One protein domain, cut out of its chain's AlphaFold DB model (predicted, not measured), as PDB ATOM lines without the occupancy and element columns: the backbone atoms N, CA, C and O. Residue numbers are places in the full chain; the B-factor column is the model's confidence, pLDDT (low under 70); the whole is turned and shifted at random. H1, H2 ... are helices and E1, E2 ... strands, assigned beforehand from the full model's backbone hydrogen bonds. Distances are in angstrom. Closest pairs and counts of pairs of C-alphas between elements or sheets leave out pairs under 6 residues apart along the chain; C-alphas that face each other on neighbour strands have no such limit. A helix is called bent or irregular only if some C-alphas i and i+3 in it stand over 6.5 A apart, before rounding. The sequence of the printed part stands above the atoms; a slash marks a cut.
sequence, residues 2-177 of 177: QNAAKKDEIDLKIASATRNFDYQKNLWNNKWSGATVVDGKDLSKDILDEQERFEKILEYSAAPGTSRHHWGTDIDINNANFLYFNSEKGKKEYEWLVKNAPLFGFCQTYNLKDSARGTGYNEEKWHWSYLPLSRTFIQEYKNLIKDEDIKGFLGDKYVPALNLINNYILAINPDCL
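Overview. This is residues 2 to 177 of the 177 residues of the protein "D-alanyl-D-alanine carboxypeptidase" of Candidatus Yanofskybacteria bacterium GW2011_GWC2_37_9 (UniProt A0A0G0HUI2). A small twisted sheet of four short strands sits toward one end with the kinked helix H6 over one of its faces, and a loose group of shorter helices, H2, H3, H4 and H8, makes the other end. H7 runs on from strand E4 toward that other end, H9 runs back near it, short H5 lies between the two ends, and H1 lies near H6. The printed part has 176 residues, with nine named helices and four named strands in the order H1 E1 H2 H3 H4 H5 E2 H6 E3 E4 H7 H8 H9. The sheet runs E1 E2 E4 E3, all antiparallel, and the class is mixed, helices and strands. The whole is compact, with a radius of gyration of the C-alphas of 16.5 A and spans of 50 by 38 by 32 A.

Along the chain. Find C-alpha 2 at (42.099, -31.290, -11.083), where H1, residues 2 to 7, begins. Strand E1 follows at residues 14 to 16. H2, residues 21 to 32, is 16.1 A long; after it come H3, residues 43 to 46, and H4, residues 50 to 58, 12.5 A long. H5 is residues 68 to 71 and E2 residues 74 to 77. Look for C-alpha 88 at (35.985, -12.768, -11.536); from there H6 runs 24.2 A to residue 104. H6 has a kink of 39 degrees near residue 98 and is irregular, with C-alphas 99 and 102 7.2 A apart. E3, residues 106 to 108, and E4, residues 127 to 130, come next. H7, residues 131 to 144, is 19.5 A long. H8, residues 156 to 162, is irregular too, with C-alphas 157 and 160 7.2 A apart. H9, residues 164 to 169, ends at C-alpha 169 (53.367, -24.568, -34.858).

Arrangement. Begin at the sheet, whose strands' lines turn by 123 degrees from edge to edge. Beside edge strand E1, look at E2: N 15 and O 76 are 2.8 A apart. E2 pairs with E4 through N 75 and O 128, 3.0 A. E4 and edge strand E3 form a hairpin, with N 107 and O 129 2.9 A apart. E2, H6 and E3 form a split strand-helix-strand unit, two strands running the same way with E4 between them, and its crossover is right-handed. H6 and the sheet make two layers, a helix on one face of a sheet, at a height over the sheet of 8.0 A. The closest C-alphas of H6 and E3 are those of Ala 101 and Cys 107, 6.7 A. H1 is close to H6 but not clearly touching, Ala 5 to Trp 96, 7.5 A between C-alphas. H5 only grazes the sheet with residues 68 to 71, and H7 only grazes it with residues 131 to 135. H7 and H9 are close but not clearly touching, with C-alphas 142 and 165 the closest at 7.4 A, at a shallow tilt of 19 degrees, opposite ways. Farther out, H2 touches H4 with residues 28 to 32 alone, closest at the C-alphas of Lys 31 and Ile 57, 6.8 A, at a steep tilt of 59 degrees. H2 touches H3 with residues 31 to 32 alone, closest at the C-alphas of Trp 32 and Ser 44, 6.1 A. H4 and H8 are close but not clearly touching, the C-alphas of Gln 51 and Tyr 158 being 6.5 A apart. H6 and H7 are apart. Every O i to N i+4 pair is within hydrogen-bond range in H4 and H9; the counts are 1 of 2 in H1, 7 of 8 in H2, 10 of 13 in H6, 8 of 10 in H7 and 0 of 3 in H8, which has 3 of 4 O i to N i+3 pairs within range, while H3 and H5 are too short for an i+4 pair.

Size, cuts and confidence. The two C-alphas farthest apart are those of Lys 7 and Leu 48, 50.9 A. The printed part has no cut and ends at residue 177, the chain's last. The links E3 to E4 and H7 to H8 are long, and the first holds residues 109 to 126 with no named element. The mean pLDDT of the printed part is 96.4, and no printed residue is under 70.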
ATOM      1  N   GLN A   2      43.497 -31.533 -11.506       97.69
ATOM      2  CA  GLN A   2      42.099 -31.290 -11.083       97.69
ATOM      3  C   GLN A   2      41.855 -31.471  -9.570       97.69
ATOM      4  O   GLN A   2      41.235 -30.621  -8.944       97.69
ATOM      5  N   ASN A   3      42.383 -32.535  -8.955       98.31
ATOM      6  CA  ASN A   3      42.235 -32.753  -7.508       98.31
ATOM      7  C   ASN A   3      42.912 -31.675  -6.649       98.31
ATOM      8  O   ASN A   3      42.475 -31.449  -5.530       98.31
ATOM      9  N   ALA A   4      43.984 -31.045  -7.138       98.50
ATOM     10  CA  ALA A   4      44.627 -29.939  -6.431       98.50
ATOM     11  C   ALA A   4      43.791 -28.665  -6.569       98.50
ATOM     12  O   ALA A   4      43.500 -28.037  -5.563       98.50
ATOM     13  N   ALA A   5      43.299 -28.374  -7.777       98.44
ATOM     14  CA  ALA A   5      42.409 -27.242  -8.023       98.44
ATOM     15  C   ALA A   5      41.161 -27.283  -7.133       98.44
ATOM     16  O   ALA A   5      40.831 -26.297  -6.486       98.44
ATOM     17  N   LYS A   6      40.531 -28.459  -6.997       98.25
ATOM     18  CA  LYS A   6      39.357 -28.634  -6.129       98.25
ATOM     19  C   LYS A   6      39.626 -28.316  -4.656       98.25
ATOM     20  O   LYS A   6      38.702 -27.889  -3.973       98.25
ATOM     21  N   LYS A   7      40.850 -28.533  -4.155       98.31
ATOM     22  CA  LYS A   7      41.221 -28.181  -2.769       98.31
ATOM     23  C   LYS A   7      41.292 -26.670  -2.558       98.31
ATOM     24  O   LYS A   7      41.064 -26.223  -1.443       98.31
ATOM     25  N   ASP A   8      41.548 -25.928  -3.629       98.06
ATOM     26  CA  ASP A   8      41.582 -24.467  -3.655       98.06
ATOM     27  C   ASP A   8      40.255 -23.880  -4.179       98.06
ATOM     28  O   ASP A   8      40.216 -22.742  -4.639       98.06
ATOM     29  N   GLU A   9      39.171 -24.669  -4.154       97.94
ATOM     30  CA  GLU A   9      37.823 -24.283  -4.604       97.94
ATOM     31  C   GLU A   9      37.738 -23.882  -6.093       97.94
ATOM     32  O   GLU A   9      36.812 -23.197  -6.529       97.94
ATOM     33  N   ILE A  10      38.682 -24.370  -6.904       98.31
ATOM     34  CA  ILE A  10      38.731 -24.188  -8.357       98.31
ATOM     35  C   ILE A  10      38.208 -25.447  -9.066       98.31
ATOM     36  O   ILE A  10      38.750 -26.546  -8.920       98.31
ATOM     37  N   ASP A  11      37.166 -25.292  -9.887       96.81
ATOM     38  CA  ASP A  11      36.595 -26.379 -10.692       96.81
ATOM     39  C   ASP A  11      37.140 -26.338 -12.125       96.81
ATOM     40  O   ASP A  11      36.762 -25.483 -12.926       96.81
ATOM     41  N   LEU A  12      38.040 -27.270 -12.447       97.94
ATOM     42  CA  LEU A  12      38.603 -27.413 -13.790       97.94
ATOM     43  C   LEU A  12      37.833 -28.463 -14.595       97.94
ATOM     44  O   LEU A  12      37.775 -29.642 -14.219       97.94
ATOM     45  N   LYS A  13      37.320 -28.042 -15.750       97.44
ATOM     46  CA  LYS A  13      36.623 -28.857 -16.747       97.44
ATOM     47  C   LYS A  13      37.367 -28.816 -18.070       97.44
ATOM     48  O   LYS A  13      37.913 -27.790 -18.457       97.44
ATOM     49  N   ILE A  14      37.347 -29.934 -18.782       97.81
ATOM     50  CA  ILE A  14      37.876 -30.003 -20.143       97.81
ATOM     51  C   ILE A  14      36.810 -29.459 -21.091       97.81
ATOM     52  O   ILE A  14      35.732 -30.042 -21.205       97.81
ATOM     53  N   ALA A  15      37.106 -28.336 -21.742       97.12
ATOM     54  CA  ALA A  15      36.283 -27.762 -22.800       97.12
ATOM     55  C   ALA A  15      36.590 -28.418 -24.156       97.12
ATOM     56  O   ALA A  15      35.689 -28.640 -24.960       97.12
ATOM     57  N   SER A  16      37.858 -28.765 -24.388       97.25
ATOM     58  CA  SER A  16      38.340 -29.437 -25.598       97.25
ATOM     59  C   SER A  16      39.612 -30.225 -25.288       97.25
ATOM     60  O   SER A  16      40.365 -29.873 -24.383       97.25
ATOM     61  N   ALA A  17      39.865 -31.295 -26.035       96.69
ATOM     62  CA  ALA A  17      41.052 -32.137 -25.894       96.69
ATOM     63  C   ALA A  17      41.460 -32.664 -27.274       96.69
ATOM     64  O   ALA A  17      41.465 -31.899 -28.235       96.69
ATOM     65  N   THR A  18      41.783 -33.950 -27.404       97.62
ATOM     66  CA  THR A  18      42.233 -34.525 -28.678       97.62
ATOM     67  C   THR A  18      41.221 -34.286 -29.799       97.62
ATOM     68  O   THR A  18      40.039 -34.603 -29.661       97.62
ATOM     69  N   ARG A  19      41.707 -33.769 -30.929       97.56
ATOM     70  CA  ARG A  19      40.932 -33.574 -32.159       97.56
ATOM     71  C   ARG A  19      41.617 -34.329 -33.285       97.56
ATOM     72  O   ARG A  19      42.797 -34.106 -33.539       97.56
ATOM     73  N   ASN A  20      40.898 -35.204 -33.980       97.44
ATOM     74  CA  ASN A  20      41.429 -35.806 -35.203       97.44
ATOM     75  C   ASN A  20      41.404 -34.789 -36.363       97.44
ATOM     76  O   ASN A  20      40.881 -33.676 -36.229       97.44
ATOM     77  N   PHE A  21      41.993 -35.169 -37.498       97.69
ATOM     78  CA  PHE A  21      42.052 -34.314 -38.683       97.69
ATOM     79  C   PHE A  21      40.657 -33.881 -39.151       97.69
ATOM     80  O   PHE A  21      40.418 -32.688 -39.329       97.69
ATOM     81  N   ASP A  22      39.715 -34.820 -39.269       98.44
ATOM     82  CA  ASP A  22      38.367 -34.544 -39.781       98.44
ATOM     83  C   ASP A  22      37.579 -33.581 -38.891       98.44
ATOM     84  O   ASP A  22      36.879 -32.696 -39.387       98.44
ATOM     85  N   TYR A  23      37.722 -33.695 -37.571       98.00
ATOM     86  CA  TYR A  23      37.096 -32.768 -36.639       98.00
ATOM     87  C   TYR A  23      37.645 -31.349 -36.824       98.00
ATOM     88  O   TYR A  23      36.871 -30.399 -36.958       98.00
ATOM     89  N   GLN A  24      38.974 -31.196 -36.894       98.38
ATOM     90  CA  GLN A  24      39.598 -29.890 -37.124       98.38
ATOM     91  C   GLN A  24      39.217 -29.319 -38.496       98.38
ATOM     92  O   GLN A  24      38.898 -28.136 -38.606       98.38
ATOM     93  N   LYS A  25      39.170 -30.170 -39.526       98.62
ATOM     94  CA  LYS A  25      38.704 -29.826 -40.871       98.62
ATOM     95  C   LYS A  25      37.276 -29.309 -40.870       98.62
ATOM     96  O   LYS A  25      37.013 -28.310 -41.529       98.62
ATOM     97  N   ASN A  26      36.369 -29.927 -40.123       98.56
ATOM     98  CA  ASN A  26      34.995 -29.443 -40.028       98.56
ATOM     99  C   ASN A  26      34.926 -28.065 -39.354       98.56
ATOM    100  O   ASN A  26      34.245 -27.175 -39.859       98.56
ATOM    101  N   LEU A  27      35.674 -27.846 -38.264       97.94
ATOM    102  CA  LEU A  27      35.743 -26.531 -37.611       97.94
ATOM    103  C   LEU A  27      36.270 -25.435 -38.543       97.94
ATOM    104  O   LEU A  27      35.777 -24.306 -38.492       97.94
ATOM    105  N   TRP A  28      37.272 -25.768 -39.357       98.62
ATOM    106  CA  TRP A  28      37.855 -24.872 -40.347       98.62
ATOM    107  C   TRP A  28      36.881 -24.592 -41.494       98.62
ATOM    108  O   TRP A  28      36.512 -23.446 -41.741       98.62
ATOM    109  N   ASN A  29      36.408 -25.648 -42.161       98.69
ATOM    110  CA  ASN A  29      35.546 -25.549 -43.334       98.69
ATOM    111  C   ASN A  29      34.230 -24.836 -43.021       98.69
ATOM    112  O   ASN A  29      33.738 -24.102 -43.871       98.69
ATOM    113  N   ASN A  30      33.685 -24.999 -41.813       98.62
ATOM    114  CA  ASN A  30      32.486 -24.274 -41.403       98.62
ATOM    115  C   ASN A  30      32.727 -22.763 -41.287       98.62
ATOM    116  O   ASN A  30      31.841 -21.991 -41.637       98.62
ATOM    117  N   LYS A  31      33.904 -22.316 -40.829       98.50
ATOM    118  CA  LYS A  31      34.250 -20.880 -40.831       98.50
ATOM    119  C   LYS A  31      34.497 -20.383 -42.254       98.50
ATOM    120  O   LYS A  31      34.013 -19.319 -42.618       98.50
ATOM    121  N   TRP A  32      35.181 -21.185 -43.071       98.56
ATOM    122  CA  TRP A  32      35.446 -20.871 -44.477       98.56
ATOM    123  C   TRP A  32      34.170 -20.675 -45.299       98.56
ATOM    124  O   TRP A  32      34.082 -19.750 -46.104       98.56
ATOM    125  N   SER A  33      33.189 -21.562 -45.115       98.19
ATOM    126  CA  SER A  33      31.920 -21.553 -45.848       98.19
ATOM    127  C   SER A  33      30.860 -20.635 -45.243       98.19
ATOM    128  O   SER A  33      29.762 -20.560 -45.786       98.19
ATOM    129  N   GLY A  34      31.154 -19.972 -44.119       97.38
ATOM    130  CA  GLY A  34      30.190 -19.114 -43.432       97.38
ATOM    131  C   GLY A  34      29.179 -19.838 -42.542       97.38
ATOM    132  O   GLY A  34      28.392 -19.189 -41.859       97.38
ATOM    133  N   ALA A  35      29.198 -21.173 -42.498       98.00
ATOM    134  CA  ALA A  35      28.327 -21.956 -41.618       98.00
ATOM    135  C   ALA A  35      28.589 -21.672 -40.126       98.00
ATOM    136  O   ALA A  35      27.698 -21.809 -39.290       98.00
ATOM    137  N   THR A  36      29.816 -21.283 -39.776       97.56
ATOM    138  CA  THR A  36      30.172 -20.714 -38.475       97.56
ATOM    139  C   THR A  36      30.530 -19.249 -38.652       97.56
ATOM    140  O   THR A  36      31.509 -18.920 -39.317       97.56
ATOM    141  N   VAL A  37      29.756 -18.388 -38.000       96.38
ATOM    142  CA  VAL A  37      29.986 -16.945 -37.950       96.38
ATOM    143  C   VAL A  37      31.220 -16.641 -37.094       96.38
ATOM    144  O   VAL A  37      31.365 -17.180 -35.994       96.38
ATOM    145  N   VAL A  38      32.090 -15.760 -37.584       93.81
ATOM    146  CA  VAL A  38      33.303 -15.290 -36.891       93.81
ATOM    147  C   VAL A  38      33.188 -13.780 -36.716       93.81
ATOM    148  O   VAL A  38      32.929 -13.076 -37.684       93.81
ATOM    149  N   ASP A  39      33.313 -13.276 -35.485       91.06
ATOM    150  CA  ASP A  39      33.082 -11.857 -35.144       91.06
ATOM    151  C   ASP A  39      31.753 -11.280 -35.665       91.06
ATOM    152  O   ASP A  39      31.671 -10.121 -36.072       91.06
ATOM    153  N   GLY A  40      30.694 -12.090 -35.700       93.62
ATOM    154  CA  GLY A  40      29.405 -11.655 -36.247       93.62
ATOM    155  C   GLY A  40      29.347 -11.583 -37.780       93.62
ATOM    156  O   GLY A  40      28.341 -11.114 -38.301       93.62
ATOM    157  N   LYS A  41      30.378 -12.057 -38.495       95.12
ATOM    158  CA  LYS A  41      30.468 -12.073 -39.963       95.12
ATOM    159  C   LYS A  41      30.370 -13.478 -40.564       95.12
ATOM    160  O   LYS A  41      30.900 -14.447 -40.012       95.12
ATOM    161  N   ASP A  42      29.733 -13.569 -41.728       97.69
ATOM    162  CA  ASP A  42      29.791 -14.717 -42.633       97.69
ATOM    163  C   ASP A  42      30.991 -14.509 -43.561       97.69
ATOM    164  O   ASP A  42      30.912 -13.825 -44.583       97.69
ATOM    165  N   LEU A  43      32.123 -15.121 -43.211       97.69
ATOM    166  CA  LEU A  43      33.378 -14.910 -43.932       97.69
ATOM    167  C   LEU A  43      33.289 -15.274 -45.421       97.69
ATOM    168  O   LEU A  43      34.046 -14.727 -46.220       97.69
ATOM    169  N   SER A  44      32.356 -16.153 -45.812       97.69
ATOM    170  CA  SER A  44      32.186 -16.544 -47.213       97.69
ATOM    171  C   SER A  44      31.660 -15.417 -48.104       97.69
ATOM    172  O   SER A  44      31.936 -15.405 -49.307       97.69
ATOM    173  N   LYS A  45      30.938 -14.466 -47.503       97.50
ATOM    174  CA  LYS A  45      30.332 -13.305 -48.164       97.50
ATOM    175  C   LYS A  45      31.059 -12.011 -47.833       97.50
ATOM    176  O   LYS A  45      31.192 -11.157 -48.703       97.50
ATOM    177  N   ASP A  46      31.517 -11.880 -46.592       97.69
ATOM    178  CA  ASP A  46      32.110 -10.652 -46.067       97.69
ATOM    179  C   ASP A  46      33.599 -10.505 -46.424       97.69
ATOM    180  O   ASP A  46      34.098  -9.384 -46.459       97.69
ATOM    181  N   ILE A  47      34.311 -11.607 -46.701       97.25
ATOM    182  CA  ILE A  47      35.727 -11.595 -47.106       97.25
ATOM    183  C   ILE A  47      35.879 -12.400 -48.395       97.25
ATOM    184  O   ILE A  47      36.003 -13.624 -48.369       97.25
ATOM    185  N   LEU A  48      35.807 -11.720 -49.539       96.50
ATOM    186  CA  LEU A  48      35.840 -12.359 -50.862       96.50
ATOM    187  C   LEU A  48      37.245 -12.795 -51.285       96.50
ATOM    188  O   LEU A  48      37.367 -13.762 -52.035       96.50
ATOM    189  N   ASP A  49      38.283 -12.111 -50.803       97.75
ATOM    190  CA  ASP A  49      39.657 -12.563 -50.991       97.75
ATOM    191  C   ASP A  49      39.894 -13.815 -50.136       97.75
ATOM    192  O   ASP A  49      39.794 -13.804 -48.909       97.75
ATOM    193  N   GLU A  50      40.146 -14.939 -50.798       97.62
ATOM    194  CA  GLU A  50      40.279 -16.224 -50.119       97.62
ATOM    195  C   GLU A  50      41.558 -16.324 -49.270       97.62
ATOM    196  O   GLU A  50      41.566 -17.080 -48.297       97.62
ATOM    197  N   GLN A  51      42.618 -15.573 -49.594       96.81
ATOM    198  CA  GLN A  51      43.829 -15.537 -48.774       96.81
ATOM    199  C   GLN A  51      43.582 -14.725 -47.499       96.81
ATOM    200  O   GLN A  51      43.876 -15.210 -46.408       96.81
ATOM    201  N   GLU A  52      42.958 -13.549 -47.611       97.12
ATOM    202  CA  GLU A  52      42.532 -12.755 -46.450       97.12
ATOM    203  C   GLU A  52      41.578 -13.566 -45.561       97.12
ATOM    204  O   GLU A  52      41.690 -13.575 -44.334       97.12
ATOM    205  N   ARG A  53      40.666 -14.332 -46.172       97.94
ATOM    206  CA  ARG A  53      39.770 -15.238 -45.447       97.94
ATOM    207  C   ARG A  53      40.539 -16.324 -44.700       97.94
ATOM    208  O   ARG A  53      40.198 -16.618 -43.555       97.94
ATOM    209  N   PHE A  54      41.551 -16.927 -45.327       98.00
ATOM    210  CA  PHE A  54      42.412 -17.924 -44.688       98.00
ATOM    211  C   PHE A  54      43.075 -17.339 -43.439       98.00
ATOM    212  O   PHE A  54      42.963 -17.906 -42.351       98.00
ATOM    213  N   GLU A  55      43.727 -16.186 -43.591       96.75
ATOM    214  CA  GLU A  55      44.422 -15.485 -42.510       96.75
ATOM    215  C   GLU A  55      43.454 -15.094 -41.388       96.75
ATOM    216  O   GLU A  55      43.744 -15.330 -40.214       96.75
ATOM    217  N   LYS A  56      42.247 -14.625 -41.730       97.00
ATOM    218  CA  LYS A  56      41.217 -14.310 -40.737       97.00
ATOM    219  C   LYS A  56      40.778 -15.535 -39.936       97.00
ATOM    220  O   LYS A  56      40.517 -15.423 -38.741       97.00
ATOM    221  N   ILE A  57      40.683 -16.714 -40.552       97.62
ATOM    222  CA  ILE A  57      40.314 -17.944 -39.831       97.62
ATOM    223  C   ILE A  57      41.433 -18.376 -38.876       97.62
ATOM    224  O   ILE A  57      41.118 -18.831 -37.773       97.62
ATOM    225  N   LEU A  58      42.708 -18.192 -39.249       96.94
ATOM    226  CA  LEU A  58      43.859 -18.509 -38.391       96.94
ATOM    227  C   LEU A  58      43.857 -17.736 -37.067       96.94
ATOM    228  O   LEU A  58      44.414 -18.222 -36.088       96.94
ATOM    229  N   GLU A  59      43.193 -16.582 -36.990       93.75
ATOM    230  CA  GLU A  59      43.019 -15.856 -35.726       93.75
ATOM    231  C   GLU A  59      42.176 -16.630 -34.689       93.75
ATOM    232  O   GLU A  59      42.291 -16.358 -33.495       93.75
ATOM    233  N   TYR A  60      41.349 -17.591 -35.126       92.56
ATOM    234  CA  TYR A  60      40.372 -18.314 -34.289       92.56
ATOM    235  C   TYR A  60      40.525 -19.830 -34.321       92.56
ATOM    236  O   TYR A  60      39.974 -20.539 -33.475       92.56
ATOM    237  N   SER A  61      41.140 -20.376 -35.366       94.50
ATOM    238  CA  SER A  61      41.231 -21.815 -35.545       94.50
ATOM    239  C   SER A  61      42.465 -22.195 -36.325       94.50
ATOM    240  O   SER A  61      42.729 -21.665 -37.397       94.50
ATOM    241  N   ALA A  62      43.169 -23.196 -35.812       97.19
ATOM    242  CA  ALA A  62      44.267 -23.795 -36.535       97.19
ATOM    243  C   ALA A  62      43.808 -24.439 -37.843       97.19
ATOM    244  O   ALA A  62      42.748 -25.080 -37.897       97.19
ATOM    245  N   ALA A  63      44.643 -24.322 -38.872       97.88
ATOM    246  CA  ALA A  63      44.487 -25.117 -40.077       97.88
ATOM    247  C   ALA A  63      44.526 -26.624 -39.725       97.88
ATOM    248  O   ALA A  63      45.243 -27.052 -38.812       97.88
ATOM    249  N   PRO A  64      43.734 -27.470 -40.395       98.06
ATOM    250  CA  PRO A  64      43.807 -28.915 -40.201       98.06
ATOM    251  C   PRO A  64      45.225 -29.434 -40.460       98.06
ATOM    252  O   PRO A  64      45.830 -29.110 -41.475       98.06
ATOM    253  N   GLY A  65      45.767 -30.220 -39.527       96.69
ATOM    254  CA  GLY A  65      47.165 -30.661 -39.561       96.69
ATOM    255  C   GLY A  65      48.147 -29.734 -38.834       96.69
ATOM    256  O   GLY A  65      49.275 -30.150 -38.590       96.69
ATOM    257  N   THR A  66      47.729 -28.534 -38.410       97.06
ATOM    258  CA  THR A  66      48.567 -27.584 -37.645       97.06
ATOM    259  C   THR A  66      48.104 -27.368 -36.203       97.06
ATOM    260  O   THR A  66      48.775 -26.695 -35.422       97.06
ATOM    261  N   SER A  67      46.976 -27.967 -35.810       97.31
ATOM    262  CA  SER A  67      46.490 -27.935 -34.428       97.31
ATOM    263  C   SER A  67      47.277 -28.890 -33.534       97.31
ATOM    264  O   SER A  67      47.351 -30.089 -33.800       97.31
ATOM    265  N   ARG A  68      47.764 -28.406 -32.392       97.25
ATOM    266  CA  ARG A  68      48.430 -29.259 -31.392       97.25
ATOM    267  C   ARG A  68      47.480 -30.226 -30.678       97.25
ATOM    268  O   ARG A  68      47.919 -31.239 -30.144       97.25
ATOM    269  N   HIS A  69      46.165 -30.001 -30.751       98.12
ATOM    270  CA  HIS A  69      45.180 -30.982 -30.276       98.12
ATOM    271  C   HIS A  69      45.232 -32.300 -31.055       98.12
ATOM    272  O   HIS A  69      44.734 -33.310 -30.561       98.12
ATOM    273  N   HIS A  70      45.843 -32.320 -32.245       97.94
ATOM    274  CA  HIS A  70      46.119 -33.563 -32.964       97.94
ATOM    275  C   HIS A  70      47.054 -34.491 -32.190       97.94
ATOM    276  O   HIS A  70      46.966 -35.706 -32.336       97.94
ATOM    277  N   TRP A  71      47.925 -33.940 -31.346       97.06
ATOM    278  CA  TRP A  71      48.907 -34.716 -30.599       97.06
ATOM    279  C   TRP A  71      48.339 -35.336 -29.319       97.06
ATOM    280  O   TRP A  71      49.002 -36.144 -28.675       97.06
ATOM    281  N   GLY A  72      47.131 -34.930 -28.915       97.50
ATOM    282  CA  GLY A  72      46.500 -35.365 -27.669       97.50
ATOM    283  C   GLY A  72      47.202 -34.893 -26.391       97.50
ATOM    284  O   GLY A  72      46.829 -35.309 -25.297       97.50
ATOM    285  N   THR A  73      48.194 -34.009 -26.513       98.19
ATOM    286  CA  THR A  73      48.907 -33.394 -25.386       98.19
ATOM    287  C   THR A  73      48.282 -32.086 -24.924       98.19
ATOM    288  O   THR A  73      48.631 -31.598 -23.853       98.19
ATOM    289  N   ASP A  74      47.384 -31.517 -25.725       98.38
ATOM    290  CA  ASP A  74      46.869 -30.165 -25.552       98.38
ATOM    291  C   ASP A  74      45.377 -30.206 -25.203       98.38
ATOM    292  O   ASP A  74      44.596 -30.958 -25.801       98.38
ATOM    293  N   ILE A  75      45.000 -29.412 -24.202       98.44
ATOM    294  CA  ILE A  75      43.640 -29.317 -23.677       98.44
ATOM    295  C   ILE A  75      43.221 -27.858 -23.514       98.44
ATOM    296  O   ILE A  75      44.011 -27.025 -23.068       98.44
ATOM    297  N   ASP A  76      41.944 -27.597 -23.791       98.38
ATOM    298  CA  ASP A  76      41.290 -26.338 -23.449       98.38
ATOM    299  C   ASP A  76      40.552 -26.512 -22.125       98.38
ATOM    300  O   ASP A  76      39.733 -27.427 -21.971       98.38
ATOM    301  N   ILE A  77      40.828 -25.637 -21.164       98.44
ATOM    302  CA  ILE A  77      40.264 -25.695 -19.817       98.44
ATOM    303  C   ILE A  77      39.178 -24.627 -19.652       98.44
ATOM    304  O   ILE A  77      39.375 -23.452 -19.953       98.44
ATOM    305  N   ASN A  78      38.032 -25.060 -19.126       97.31
ATOM    306  CA  ASN A  78      36.834 -24.298 -18.766       97.31
ATOM    307  C   ASN A  78      36.083 -23.619 -19.917       97.31
ATOM    308  O   ASN A  78      34.890 -23.887 -20.079       97.31
ATOM    309  N   ASN A  79      36.715 -22.741 -20.701       95.06
ATOM    310  CA  ASN A  79      36.028 -22.015 -21.770       95.06
ATOM    311  C   ASN A  79      36.989 -21.448 -22.823       95.06
ATOM    312  O   ASN A  79      37.853 -20.647 -22.493       95.06
ATOM    313  N   ALA A  80      36.781 -21.760 -24.101       90.88
ATOM    314  CA  ALA A  80      37.551 -21.189 -25.209       90.88
ATOM    315  C   ALA A  80      37.054 -19.780 -25.614       90.88
ATOM    316  O   ALA A  80      36.767 -19.515 -26.781       90.88
ATOM    317  N   ASN A  81      36.867 -18.884 -24.639       88.75
ATOM    318  CA  ASN A  81      36.396 -17.516 -24.861       88.75
ATOM    319  C   ASN A  81      37.138 -16.527 -23.958       88.75
ATOM    320  O   ASN A  81      37.128 -16.645 -22.731       88.75
ATOM    321  N   PHE A  82      37.721 -15.494 -24.562       87.94
ATOM    322  CA  PHE A  82      38.466 -14.461 -23.844       87.94
ATOM    323  C   PHE A  82      37.619 -13.710 -22.798       87.94
ATOM    324  O   PHE A  82      38.125 -13.380 -21.726       87.94
ATOM    325  N   LEU A  83      36.323 -13.482 -23.057       92.25
ATOM    326  CA  LEU A  83      35.424 -12.776 -22.136       92.25
ATOM    327  C   LEU A  83      35.202 -13.557 -20.840       92.25
ATOM    328  O   LEU A  83      35.048 -12.952 -19.779       92.25
ATOM    329  N   TYR A  84      35.229 -14.889 -20.900       95.94
ATOM    330  CA  TYR A  84      35.089 -15.729 -19.715       95.94
ATOM    331  C   TYR A  84      36.208 -15.454 -18.709       95.94
ATOM    332  O   TYR A  84      35.945 -15.217 -17.530       95.94
ATOM    333  N   PHE A  85      37.447 -15.380 -19.190       95.94
ATOM    334  CA  PHE A  85      38.623 -15.102 -18.366       95.94
ATOM    335  C   PHE A  85      38.747 -13.643 -17.912       95.94
ATOM    336  O   PHE A  85      39.647 -13.322 -17.139       95.94
ATOM    337  N   ASN A  86      37.833 -12.765 -18.335       95.25
ATOM    338  CA  ASN A  86      37.693 -11.414 -17.790       95.25
ATOM    339  C   ASN A  86      36.701 -11.344 -16.618       95.25
ATOM    340  O   ASN A  86      36.716 -10.362 -15.869       95.25
ATOM    341  N   SER A  87      35.872 -12.377 -16.430       97.25
ATOM    342  CA  SER A  87      35.020 -12.513 -15.246       97.25
ATOM    343  C   SER A  87      35.857 -12.772 -13.989       97.25
ATOM    344  O   SER A  87      36.979 -13.266 -14.070       97.25
ATOM    345  N   GLU A  88      35.306 -12.481 -12.809       96.88
ATOM    346  CA  GLU A  88      35.985 -12.768 -11.536       96.88
ATOM    347  C   GLU A  88      36.343 -14.257 -11.398       96.88
ATOM    348  O   GLU A  88      37.458 -14.599 -11.008       96.88
ATOM    349  N   LYS A  89      35.415 -15.144 -11.777       96.81
ATOM    350  CA  LYS A  89      35.620 -16.594 -11.737       96.81
ATOM    351  C   LYS A  89      36.749 -17.026 -12.674       96.81
ATOM    352  O   LYS A  89      37.684 -17.684 -12.231       96.81
ATOM    353  N   GLY A  90      36.688 -16.615 -13.940       97.75
ATOM    354  CA  GLY A  90      37.704 -16.981 -14.925       97.75
ATOM    355  C   GLY A  90      39.090 -16.443 -14.562       97.75
ATOM    356  O   GLY A  90      40.076 -17.155 -14.722       97.75
ATOM    357  N   LYS A  91      39.185 -15.229 -13.998       97.81
ATOM    358  CA  LYS A  91      40.457 -14.680 -13.497       97.81
ATOM    359  C   LYS A  91      41.076 -15.568 -12.420       97.81
ATOM    360  O   LYS A  91      42.228 -15.959 -12.568       97.81
ATOM    361  N   LYS A  92      40.297 -15.956 -11.401       98.12
ATOM    362  CA  LYS A  92      40.753 -16.852 -10.323       98.12
ATOM    363  C   LYS A  92      41.231 -18.205 -10.859       98.12
ATOM    364  O   LYS A  92      42.274 -18.705 -10.451       98.12
ATOM    365  N   GLU A  93      40.487 -18.785 -11.799       98.31
ATOM    366  CA  GLU A  93      40.849 -20.057 -12.435       98.31
ATOM    367  C   GLU A  93      42.143 -19.948 -13.252       98.31
ATOM    368  O   GLU A  93      43.006 -20.819 -13.154       98.31
ATOM    369  N   TYR A  94      42.309 -18.873 -14.024       98.25
ATOM    370  CA  TYR A  94      43.523 -18.637 -14.806       98.25
ATOM    371  C   TYR A  94      44.743 -18.374 -13.925       98.25
ATOM    372  O   TYR A  94      45.784 -18.986 -14.140       98.25
ATOM    373  N   GLU A  95      44.616 -17.530 -12.900       98.38
ATOM    374  CA  GLU A  95      45.681 -17.284 -11.921       98.38
ATOM    375  C   GLU A  95      46.117 -18.585 -11.236       98.38
ATOM    376  O   GLU A  95      47.314 -18.845 -11.074       98.38
ATOM    377  N   TRP A  96      45.153 -19.448 -10.897       98.69
ATOM    378  CA  TRP A  96      45.448 -20.769 -10.360       98.69
ATOM    379  C   TRP A  96      46.214 -21.634 -11.367       98.69
ATOM    380  O   TRP A  96      47.208 -22.258 -10.990       98.69
ATOM    381  N   LEU A  97      45.794 -21.668 -12.635       98.62
ATOM    382  CA  LEU A  97      46.465 -22.443 -13.682       98.62
ATOM    383  C   LEU A  97      47.900 -21.955 -13.919       98.62
ATOM    384  O   LEU A  97      48.816 -22.769 -13.867       98.62
ATOM    385  N   VAL A  98      48.122 -20.648 -14.072       98.31
ATOM    386  CA  VAL A  98      49.463 -20.058 -14.248       98.31
ATOM    387  C   VAL A  98      50.405 -20.458 -13.116       98.31
ATOM    388  O   VAL A  98      51.545 -20.843 -13.365       98.31
ATOM    389  N   LYS A  99      49.921 -20.438 -11.872       98.38
ATOM    390  CA  LYS A  99      50.732 -20.794 -10.705       98.38
ATOM    391  C   LYS A  99      50.971 -22.301 -10.560       98.38
ATOM    392  O   LYS A  99      52.044 -22.702 -10.116       98.38
ATOM    393  N   ASN A 100      49.978 -23.138 -10.869       98.69
ATOM    394  CA  ASN A 100      49.971 -24.543 -10.440       98.69
ATOM    395  C   ASN A 100      50.069 -25.560 -11.581       98.69
ATOM    396  O   ASN A 100      50.561 -26.664 -11.352       98.69
ATOM    397  N   ALA A 101      49.616 -25.240 -12.795       98.50
ATOM    398  CA  ALA A 101      49.652 -26.163 -13.929       98.50
ATOM    399  C   ALA A 101      51.080 -26.659 -14.265       98.50
ATOM    400  O   ALA A 101      51.223 -27.869 -14.494       98.50
ATOM    401  N   PRO A 102      52.146 -25.830 -14.166       98.31
ATOM    402  CA  PRO A 102      53.525 -26.295 -14.350       98.31
ATOM    403  C   PRO A 102      53.941 -27.422 -13.396       98.31
ATOM    404  O   PRO A 102      54.662 -28.332 -13.801       98.31
ATOM    405  N   LEU A 103      53.417 -27.448 -12.161       98.31
ATOM    406  CA  LEU A 103      53.684 -28.518 -11.185       98.31
ATOM    407  C   LEU A 103      53.141 -29.885 -11.635       98.31
ATOM    408  O   LEU A 103      53.544 -30.922 -11.114       98.31
ATOM    409  N   PHE A 104      52.217 -29.891 -12.598       98.44
ATOM    410  CA  PHE A 104      51.645 -31.092 -13.204       98.44
ATOM    411  C   PHE A 104      52.164 -31.344 -14.626       98.44
ATOM    412  O   PHE A 104      51.630 -32.211 -15.314       98.44
ATOM    413  N   GLY A 105      53.190 -30.608 -15.064       98.19
ATOM    414  CA  GLY A 105      53.791 -30.739 -16.392       98.19
ATOM    415  C   GLY A 105      53.026 -30.026 -17.508       98.19
ATOM    416  O   GLY A 105      53.286 -30.307 -18.673       98.19
ATOM    417  N   PHE A 106      52.089 -29.133 -17.181       98.56
ATOM    418  CA  PHE A 106      51.349 -28.352 -18.172       98.56
ATOM    419  C   PHE A 106      51.952 -26.961 -18.367       98.56
ATOM    420  O   PHE A 106      52.386 -26.327 -17.410       98.56
ATOM    421  N   CYS A 107      51.918 -26.469 -19.601       98.12
ATOM    422  CA  CYS A 107      52.419 -25.151 -19.976       98.12
ATOM    423  C   CYS A 107      51.412 -24.422 -20.863       98.12
ATOM    424  O   CYS A 107      50.831 -25.025 -21.774       98.12
ATOM    425  N   GLN A 108      51.202 -23.131 -20.602       98.19
ATOM    426  CA  GLN A 108      50.336 -22.299 -21.430       98.19
ATOM    427  C   GLN A 108      51.018 -22.060 -22.772       98.19
ATOM    428  O   GLN A 108      52.023 -21.355 -22.854       98.19
ATOM    429  N   THR A 109      50.466 -22.665 -23.819       97.31
ATOM    430  CA  THR A 109      51.136 -22.745 -25.124       97.31
ATOM    431  C   THR A 109      51.118 -21.414 -25.858       97.31
ATOM    432  O   THR A 109      52.115 -21.038 -26.469       97.31
ATOM    433  N   TYR A 110      50.014 -20.675 -25.758       97.06
ATOM    434  CA  TYR A 110      49.872 -19.355 -26.359       97.06
ATOM    435  C   TYR A 110      49.716 -18.317 -25.245       97.06
ATOM    436  O   TYR A 110      48.611 -17.973 -24.826       97.06
ATOM    437  N   ASN A 111      50.859 -17.860 -24.724       94.88
ATOM    438  CA  ASN A 111      50.955 -16.727 -23.797       94.88
ATOM    439  C   ASN A 111      50.668 -15.402 -24.529       94.88
ATOM    440  O   ASN A 111      50.302 -15.403 -25.701       94.88
ATOM    441  N   LEU A 112      50.819 -14.250 -23.882       93.38
ATOM    442  CA  LEU A 112      50.719 -12.972 -24.592       93.38
ATOM    443  C   LEU A 112      51.761 -12.902 -25.727       93.38
ATOM    444  O   LEU A 112      52.905 -13.309 -25.540       93.38
ATOM    445  N   LYS A 113      51.362 -12.411 -26.909       91.56
ATOM    446  CA  LYS A 113      52.321 -12.109 -27.983       91.56
ATOM    447  C   LYS A 113      53.178 -10.919 -27.569       91.56
ATOM    448  O   LYS A 113      52.645  -9.875 -27.198       91.56
ATOM    449  N   ASP A 114      54.485 -11.073 -27.680       89.50
ATOM    450  CA  ASP A 114      55.484 -10.063 -27.350       89.50
ATOM    451  C   ASP A 114      56.683 -10.160 -28.313       89.50
ATOM    452  O   ASP A 114      56.604 -10.792 -29.369       89.50
ATOM    453  N   SER A 115      57.807  -9.518 -27.978       86.12
ATOM    454  CA  SER A 115      59.023  -9.584 -28.796       86.12
ATOM    455  C   SER A 115      59.655 -10.980 -28.857       86.12
ATOM    456  O   SER A 115      60.385 -11.255 -29.807       86.12
ATOM    457  N   ALA A 116      59.387 -11.860 -27.886       85.19
ATOM    458  CA  ALA A 116      59.871 -13.238 -27.878       85.19
ATOM    459  C   ALA A 116      58.976 -14.165 -28.719       85.19
ATOM    460  O   ALA A 116      59.464 -15.155 -29.265       85.19
ATOM    461  N   ARG A 117      57.686 -13.828 -28.873       90.44
ATOM    462  CA  ARG A 117      56.711 -14.564 -29.693       90.44
ATOM    463  C   ARG A 117      55.910 -13.628 -30.606       90.44
ATOM    464  O   ARG A 117      54.760 -13.288 -30.329       90.44
ATOM    465  N   GLY A 118      56.529 -13.240 -31.724       89.06
ATOM    466  CA  GLY A 118      55.963 -12.268 -32.672       89.06
ATOM    467  C   GLY A 118      54.872 -12.804 -33.612       89.06
ATOM    468  O   GLY A 118      54.143 -12.013 -34.208       89.06
ATOM    469  N   THR A 119      54.736 -14.124 -33.756       93.56
ATOM    470  CA  THR A 119      53.769 -14.784 -34.656       93.56
ATOM    471  C   THR A 119      52.932 -15.839 -33.911       93.56
ATOM    472  O   THR A 119      53.042 -16.002 -32.694       93.56
ATOM    473  N   GLY A 120      52.025 -16.513 -34.620       94.25
ATOM    474  CA  GLY A 120      51.197 -17.604 -34.098       94.25
ATOM    475  C   GLY A 120      49.829 -17.154 -33.618       94.25
ATOM    476  O   GLY A 120      49.340 -16.086 -33.990       94.25
ATOM    477  N   TYR A 121      49.198 -17.962 -32.771       95.88
ATOM    478  CA  TYR A 121      47.885 -17.642 -32.207       95.88
ATOM    479  C   TYR A 121      47.985 -16.563 -31.126       95.88
ATOM    480  O   TYR A 121      49.046 -16.344 -30.530       95.88
ATOM    481  N   ASN A 122      46.891 -15.836 -30.904       94.50
ATOM    482  CA  ASN A 122      46.800 -14.829 -29.842       94.50
ATOM    483  C   ASN A 122      46.857 -15.486 -28.450       94.50
ATOM    484  O   ASN A 122      47.008 -16.699 -28.348       94.50
ATOM    485  N   GLU A 123      46.816 -14.700 -27.369       96.06
ATOM    486  CA  GLU A 123      46.810 -15.281 -26.019       96.06
ATOM    487  C   GLU A 123      45.574 -16.172 -25.829       96.06
ATOM    488  O   GLU A 123      44.437 -15.711 -25.943       96.06
ATOM    489  N   GLU A 124      45.804 -17.433 -25.473       97.19
ATOM    490  CA  GLU A 124      44.756 -18.402 -25.172       97.19
ATOM    491  C   GLU A 124      44.915 -18.889 -23.732       97.19
ATOM    492  O   GLU A 124      45.673 -19.809 -23.426       97.19
ATOM    493  N   LYS A 125      44.181 -18.258 -22.810       97.75
ATOM    494  CA  LYS A 125      44.236 -18.550 -21.362       97.75
ATOM    495  C   LYS A 125      43.741 -19.956 -20.998       97.75
ATOM    496  O   LYS A 125      44.033 -20.476 -19.919       97.75
ATOM    497  N   TRP A 126      42.990 -20.570 -21.904       98.25
ATOM    498  CA  TRP A 126      42.442 -21.915 -21.778       98.25
ATOM    499  C   TRP A 126      43.364 -23.010 -22.311       98.25
ATOM    500  O   TRP A 126      43.136 -24.150 -21.925       98.25
ATOM    501  N   HIS A 127      44.350 -22.712 -23.166       98.38
ATOM    502  CA  HIS A 127      45.089 -23.724 -23.934       98.38
ATOM    503  C   HIS A 127      46.385 -24.148 -23.227       98.38
ATOM    504  O   HIS A 127      47.370 -23.401 -23.171       98.38
ATOM    505  N   TRP A 128      46.409 -25.382 -22.719       98.62
ATOM    506  CA  TRP A 128      47.520 -25.933 -21.935       98.62
ATOM    507  C   TRP A 128      48.037 -27.241 -22.536       98.62
ATOM    508  O   TRP A 128      47.269 -28.172 -22.774       98.62
ATOM    509  N   SER A 129      49.355 -27.334 -22.729       98.50
ATOM    510  CA  SER A 129      50.028 -28.501 -23.313       98.50
ATOM    511  C   SER A 129      50.823 -29.271 -22.264       98.50
ATOM    512  O   SER A 129      51.529 -28.674 -21.451       98.50
ATOM    513  N   TYR A 130      50.730 -30.598 -22.290       98.62
ATOM    514  CA  TYR A 130      51.494 -31.501 -21.435       98.62
ATOM    515  C   TYR A 130      52.926 -31.676 -21.966       98.62
ATOM    516  O   TYR A 130      53.185 -32.459 -22.887       98.62
ATOM    517  N   LEU A 131      53.863 -30.943 -21.359       97.81
ATOM    518  CA  LEU A 131      55.256 -30.813 -21.793       97.81
ATOM    519  C   LEU A 131      56.040 -32.121 -21.918       97.81
ATOM    520  O   LEU A 131      56.804 -32.228 -22.880       97.81
ATOM    521  N   PRO A 132      55.891 -33.116 -21.015       97.88
ATOM    522  CA  PRO A 132      56.694 -34.336 -21.096       97.88
ATOM    523  C   PRO A 132      56.569 -35.085 -22.427       97.88
ATOM    524  O   PRO A 132      57.492 -35.798 -22.805       97.88
ATOM    525  N   LEU A 133      55.455 -34.909 -23.147       98.19
ATOM    526  CA  LEU A 133      55.249 -35.484 -24.477       98.19
ATOM    527  C   LEU A 133      55.344 -34.431 -25.583       98.19
ATOM    528  O   LEU A 133      55.946 -34.680 -26.628       98.19
ATOM    529  N   SER A 134      54.771 -33.247 -25.361       98.06
ATOM    530  CA  SER A 134      54.611 -32.266 -26.431       98.06
ATOM    531  C   SER A 134      55.930 -31.666 -26.923       98.06
ATOM    532  O   SER A 134      56.013 -31.280 -28.089       98.06
ATOM    533  N   ARG A 135      56.981 -31.672 -26.089       96.38
ATOM    534  CA  ARG A 135      58.353 -31.318 -26.491       96.38
ATOM    535  C   ARG A 135      58.931 -32.269 -27.535       96.38
ATOM    536  O   ARG A 135      59.530 -31.822 -28.505       96.38
ATOM    537  N   THR A 136      58.723 -33.572 -27.376       97.62
ATOM    538  CA  THR A 136      59.150 -34.549 -28.386       97.62
ATOM    539  C   THR A 136      58.328 -34.371 -29.657       97.62
ATOM    540  O   THR A 136      58.879 -34.301 -30.750       97.62
ATOM    541  N   PHE A 137      57.010 -34.216 -29.526       97.94
ATOM    542  CA  PHE A 137      56.113 -34.125 -30.676       97.94
ATOM    543  C   PHE A 137      56.347 -32.893 -31.547       97.94
ATOM    544  O   PHE A 137      56.286 -33.014 -32.766       97.94
ATOM    545  N   ILE A 138      56.676 -31.733 -30.969       97.06
ATOM    546  CA  ILE A 138      57.008 -30.548 -31.773       97.06
ATOM    547  C   ILE A 138      58.316 -30.720 -32.557       97.06
ATOM    548  O   ILE A 138      58.400 -30.265 -33.699       97.06
ATOM    549  N   GLN A 139      59.316 -31.413 -31.993       96.56
ATOM    550  CA  GLN A 139      60.561 -31.710 -32.708       96.56
ATOM    551  C   GLN A 139      60.328 -32.720 -33.833       96.56
ATOM    552  O   GLN A 139      60.770 -32.498 -34.958       96.56
ATOM    553  N   GLU A 140      59.567 -33.784 -33.567       97.44
ATOM    554  CA  GLU A 140      59.194 -34.758 -34.596       97.44
ATOM    555  C   GLU A 140      58.355 -34.114 -35.703       97.44
ATOM    556  O   GLU A 140      58.635 -34.318 -36.881       97.44
ATOM    557  N   TYR A 141      57.388 -33.260 -35.355       97.44
ATOM    558  CA  TYR A 141      56.587 -32.528 -36.335       97.44
ATOM    559  C   TYR A 141      57.471 -31.683 -37.258       97.44
ATOM    560  O   TYR A 141      57.334 -31.757 -38.475       97.44
ATOM    561  N   LYS A 142      58.428 -30.929 -36.696       95.50
ATOM    562  CA  LYS A 142      59.384 -30.119 -37.466       95.50
ATOM    563  C   LYS A 142      60.210 -30.960 -38.450       95.50
ATOM    564  O   LYS A 142      60.525 -30.501 -39.551       95.50
ATOM    565  N   ASN A 143      60.580 -32.176 -38.057       96.44
ATOM    566  CA  ASN A 143      61.404 -33.058 -38.878       96.44
ATOM    567  C   ASN A 143      60.590 -33.730 -39.988       96.44
ATOM    568  O   ASN A 143      61.026 -33.748 -41.144       96.44
ATOM    569  N   LEU A 144      59.413 -34.248 -39.634       96.69
ATOM    570  CA  LEU A 144      58.604 -35.132 -40.471       96.69
ATOM    571  C   LEU A 144      57.666 -34.385 -41.416       96.69
ATOM    572  O   LEU A 144      57.493 -34.827 -42.545       96.69
ATOM    573  N   ILE A 145      57.066 -33.283 -40.964       96.31
ATOM    574  CA  ILE A 145      55.994 -32.600 -41.692       96.31
ATOM    575  C   ILE A 145      56.567 -31.452 -42.518       96.31
ATOM    576  O   ILE A 145      57.425 -30.696 -42.048       96.31
ATOM    577  N   LYS A 146      56.089 -31.329 -43.756       94.88
ATOM    578  CA  LYS A 146      56.353 -30.202 -44.657       94.88
ATOM    579  C   LYS A 146      55.051 -29.483 -45.005       94.88
ATOM    580  O   LYS A 146      53.960 -30.004 -44.767       94.88
ATOM    581  N   ASP A 147      55.153 -28.279 -45.563       92.00
ATOM    582  CA  ASP A 147      53.970 -27.487 -45.919       92.00
ATOM    583  C   ASP A 147      53.077 -28.230 -46.938       92.00
ATOM    584  O   ASP A 147      51.855 -28.115 -46.889       92.00
ATOM    585  N   GLU A 148      53.650 -29.083 -47.794       93.38
ATOM    586  CA  GLU A 148      52.924 -29.895 -48.784       93.38
ATOM    587  C   GLU A 148      52.105 -31.057 -48.182       93.38
ATOM    588  O   GLU A 148      51.264 -31.670 -48.862       93.38
ATOM    589  N   ASP A 149      52.351 -31.388 -46.912       95.69
ATOM    590  CA  ASP A 149      51.597 -32.398 -46.167       95.69
ATOM    591  C   ASP A 149      50.324 -31.813 -45.536       95.69
ATOM    592  O   ASP A 149      49.373 -32.545 -45.250       95.69
ATOM    593  N   ILE A 150      50.270 -30.490 -45.356       97.31
ATOM    594  CA  ILE A 150      49.146 -29.770 -44.750       97.31
ATOM    595  C   ILE A 150      48.115 -29.467 -45.849       97.31
ATOM    596  O   ILE A 150      48.090 -28.396 -46.450       97.31
ATOM    597  N   LYS A 151      47.257 -30.450 -46.138       97.62
ATOM    598  CA  LYS A 151      46.262 -30.390 -47.225       97.62
ATOM    599  C   LYS A 151      44.968 -31.121 -46.892       97.62
ATOM    600  O   LYS A 151      44.884 -31.833 -45.897       97.62
ATOM    601  N   GLY A 152      43.964 -30.997 -47.757       97.88
ATOM    602  CA  GLY A 152      42.704 -31.737 -47.673       97.88
ATOM    603  C   GLY A 152      41.567 -30.971 -46.996       97.88
ATOM    604  O   GLY A 152      40.618 -31.595 -46.510       97.88
ATOM    605  N   PHE A 153      41.637 -29.641 -46.967       98.56
ATOM    606  CA  PHE A 153      40.629 -28.742 -46.395       98.56
ATOM    607  C   PHE A 153      40.446 -27.494 -47.273       98.56
ATOM    608  O   PHE A 153      41.236 -27.242 -48.176       98.56
ATOM    609  N   LEU A 154      39.377 -26.722 -47.059       98.62
ATOM    610  CA  LEU A 154      39.092 -25.558 -47.903       98.62
ATOM    611  C   LEU A 154      40.160 -24.473 -47.718       98.62
ATOM    612  O   LEU A 154      40.415 -24.046 -46.596       98.62
ATOM    613  N   GLY A 155      40.756 -24.020 -48.821       97.50
ATOM    614  CA  GLY A 155      41.822 -23.016 -48.804       97.50
ATOM    615  C   GLY A 155      43.233 -23.579 -48.619       97.50
ATOM    616  O   GLY A 155      44.176 -22.800 -48.567       97.50
ATOM    617  N   ASP A 156      43.415 -24.900 -48.570       97.75
ATOM    618  CA  ASP A 156      44.737 -25.529 -48.424       97.75
ATOM    619  C   ASP A 156      45.777 -25.088 -49.474       97.75
ATOM    620  O   ASP A 156      46.963 -25.002 -49.168       97.75
ATOM    621  N   LYS A 157      45.345 -24.689 -50.675       97.31
ATOM    622  CA  LYS A 157      46.204 -24.082 -51.708       97.31
ATOM    623  C   LYS A 157      47.013 -22.858 -51.242       97.31
ATOM    624  O   LYS A 157      48.013 -22.536 -51.877       97.31
ATOM    625  N   TYR A 158      46.600 -22.176 -50.168       96.31
ATOM    626  CA  TYR A 158      47.302 -21.010 -49.613       96.31
ATOM    627  C   TYR A 158      48.399 -21.372 -48.608       96.31
ATOM    628  O   TYR A 158      49.247 -20.535 -48.308       96.31
ATOM    629  N   VAL A 159      48.429 -22.612 -48.113       96.06
ATOM    630  CA  VAL A 159      49.389 -23.058 -47.094       96.06
ATOM    631  C   VAL A 159      50.852 -22.764 -47.464       96.06
ATOM    632  O   VAL A 159      51.539 -22.181 -46.619       96.06
ATOM    633  N   PRO A 160      51.342 -23.059 -48.691       92.88
ATOM    634  CA  PRO A 160      52.755 -22.856 -49.025       92.88
ATOM    635  C   PRO A 160      53.214 -21.393 -48.946       92.88
ATOM    636  O   PRO A 160      54.400 -21.126 -48.777       92.88
ATOM    637  N   ALA A 161      52.292 -20.432 -49.066       91.56
ATOM    638  CA  ALA A 161      52.615 -19.008 -49.011       91.56
ATOM    639  C   ALA A 161      52.725 -18.466 -47.574       91.56
ATOM    640  O   ALA A 161      53.276 -17.386 -47.368       91.56
ATOM    641  N   LEU A 162      52.206 -19.195 -46.579       91.69
ATOM    642  CA  LEU A 162      51.987 -18.678 -45.223       91.69
ATOM    643  C   LEU A 162      52.999 -19.182 -44.185       91.69
ATOM    644  O   LEU A 162      52.978 -18.717 -43.041       91.69
ATOM    645  N   ASN A 163      53.895 -20.104 -44.570       94.19
ATOM    646  CA  ASN A 163      54.954 -20.652 -43.713       94.19
ATOM    647  C   ASN A 163      54.402 -21.115 -42.348       94.19
ATOM    648  O   ASN A 163      54.878 -20.710 -41.280       94.19
ATOM    649  N   LEU A 164      53.323 -21.907 -42.388       95.75
ATOM    650  CA  LEU A 164      52.510 -22.197 -41.205       95.75
ATOM    651  C   LEU A 164      53.320 -22.887 -40.111       95.75
ATOM    652  O   LEU A 164      53.146 -22.546 -38.944       95.75
ATOM    653  N   ILE A 165      54.236 -23.790 -40.474       95.81
ATOM    654  CA  ILE A 165      55.098 -24.511 -39.526       95.81
ATOM    655  C   ILE A 165      55.828 -23.531 -38.605       95.81
ATOM    656  O   ILE A 165      55.682 -23.597 -37.382       95.81
ATOM    657  N   ASN A 166      56.566 -22.579 -39.176       95.06
ATOM    658  CA  ASN A 166      57.326 -21.614 -38.385       95.06
ATOM    659  C   ASN A 166      56.413 -20.587 -37.712       95.06
ATOM    660  O   ASN A 166      56.639 -20.233 -36.557       95.06
ATOM    661  N   ASN A 167      55.375 -20.135 -38.415       95.25
ATOM    662  CA  ASN A 167      54.544 -19.033 -37.955       95.25
ATOM    663  C   ASN A 167      53.474 -19.433 -36.940       95.25
ATOM    664  O   ASN A 167      52.995 -18.546 -36.253       95.25
ATOM    665  N   TYR A 168      53.085 -20.707 -36.834       95.56
ATOM    666  CA  TYR A 168      51.971 -21.140 -35.975       95.56
ATOM    667  C   TYR A 168      52.264 -22.382 -35.132       95.56
ATOM    668  O   TYR A 168      51.755 -22.470 -34.017       95.56
ATOM    669  N   ILE A 169      53.070 -23.335 -35.615       95.69
ATOM    670  CA  ILE A 169      53.367 -24.568 -34.858       95.69
ATOM    671  C   ILE A 169      54.564 -24.346 -33.938       95.69
ATOM    672  O   ILE A 169      54.522 -24.736 -32.772       95.69
ATOM    673  N   LEU A 170      55.628 -23.727 -34.459       95.12
ATOM    674  CA  LEU A 170      56.850 -23.440 -33.703       95.12
ATOM    675  C   LEU A 170      56.767 -22.126 -32.911       95.12
ATOM    676  O   LEU A 170      57.509 -21.947 -31.948       95.12
ATOM    677  N   ALA A 171      55.843 -21.234 -33.275       95.62
ATOM    678  CA  ALA A 171      55.615 -19.946 -32.621       95.62
ATOM    679  C   ALA A 171      54.730 -20.069 -31.361       95.62
ATOM    680  O   ALA A 171      53.637 -19.501 -31.282       95.62
ATOM    681  N   ILE A 172      55.211 -20.823 -30.372       96.44
ATOM    682  CA  ILE A 172      54.569 -20.998 -29.060       96.44
ATOM    683  C   ILE A 172      55.349 -20.267 -27.964       96.44
ATOM    684  O   ILE A 172      56.422 -19.719 -28.211       96.44
ATOM    685  N   ASN A 173      54.806 -20.252 -26.749       96.44
ATOM    686  CA  ASN A 173      55.504 -19.776 -25.561       96.44
ATOM    687  C   ASN A 173      56.885 -20.470 -25.438       96.44
ATOM    688  O   ASN A 173      56.917 -21.702 -25.346       96.44
ATOM    689  N   PRO A 174      58.005 -19.717 -25.419       93.88
ATOM    690  CA  PRO A 174      59.354 -20.280 -25.333       93.88
ATOM    691  C   PRO A 174      59.588 -21.182 -24.117       93.88
ATOM    692  O   PRO A 174      60.357 -22.134 -24.215       93.88
ATOM    693  N   ASP A 175      58.884 -20.946 -23.007       92.25
ATOM    694  CA  ASP A 175      58.972 -21.791 -21.809       92.25
ATOM    695  C   ASP A 175      58.415 -23.209 -22.044       92.25
ATOM    696  O   ASP A 175      58.712 -24.141 -21.290       92.25
ATOM    697  N   CYS A 176      57.604 -23.382 -23.095       93.56
ATOM    698  CA  CYS A 176      57.013 -24.658 -23.478       93.56
ATOM    699  C   CYS A 176      57.835 -25.446 -24.515       93.56
ATOM    700  O   CYS A 176      57.447 -26.571 -24.845       93.56
ATOM    701  N   LEU A 177      58.922 -24.875 -25.049       86.38
ATOM    702  CA  LEU A 177      59.832 -25.559 -25.978       86.38
ATOM    703  C   LEU A 177      60.845 -26.449 -25.245       86.38
ATOM    704  O   LEU A 177      61.020 -26.305 -24.008       86.38
TER     705      LEU A 177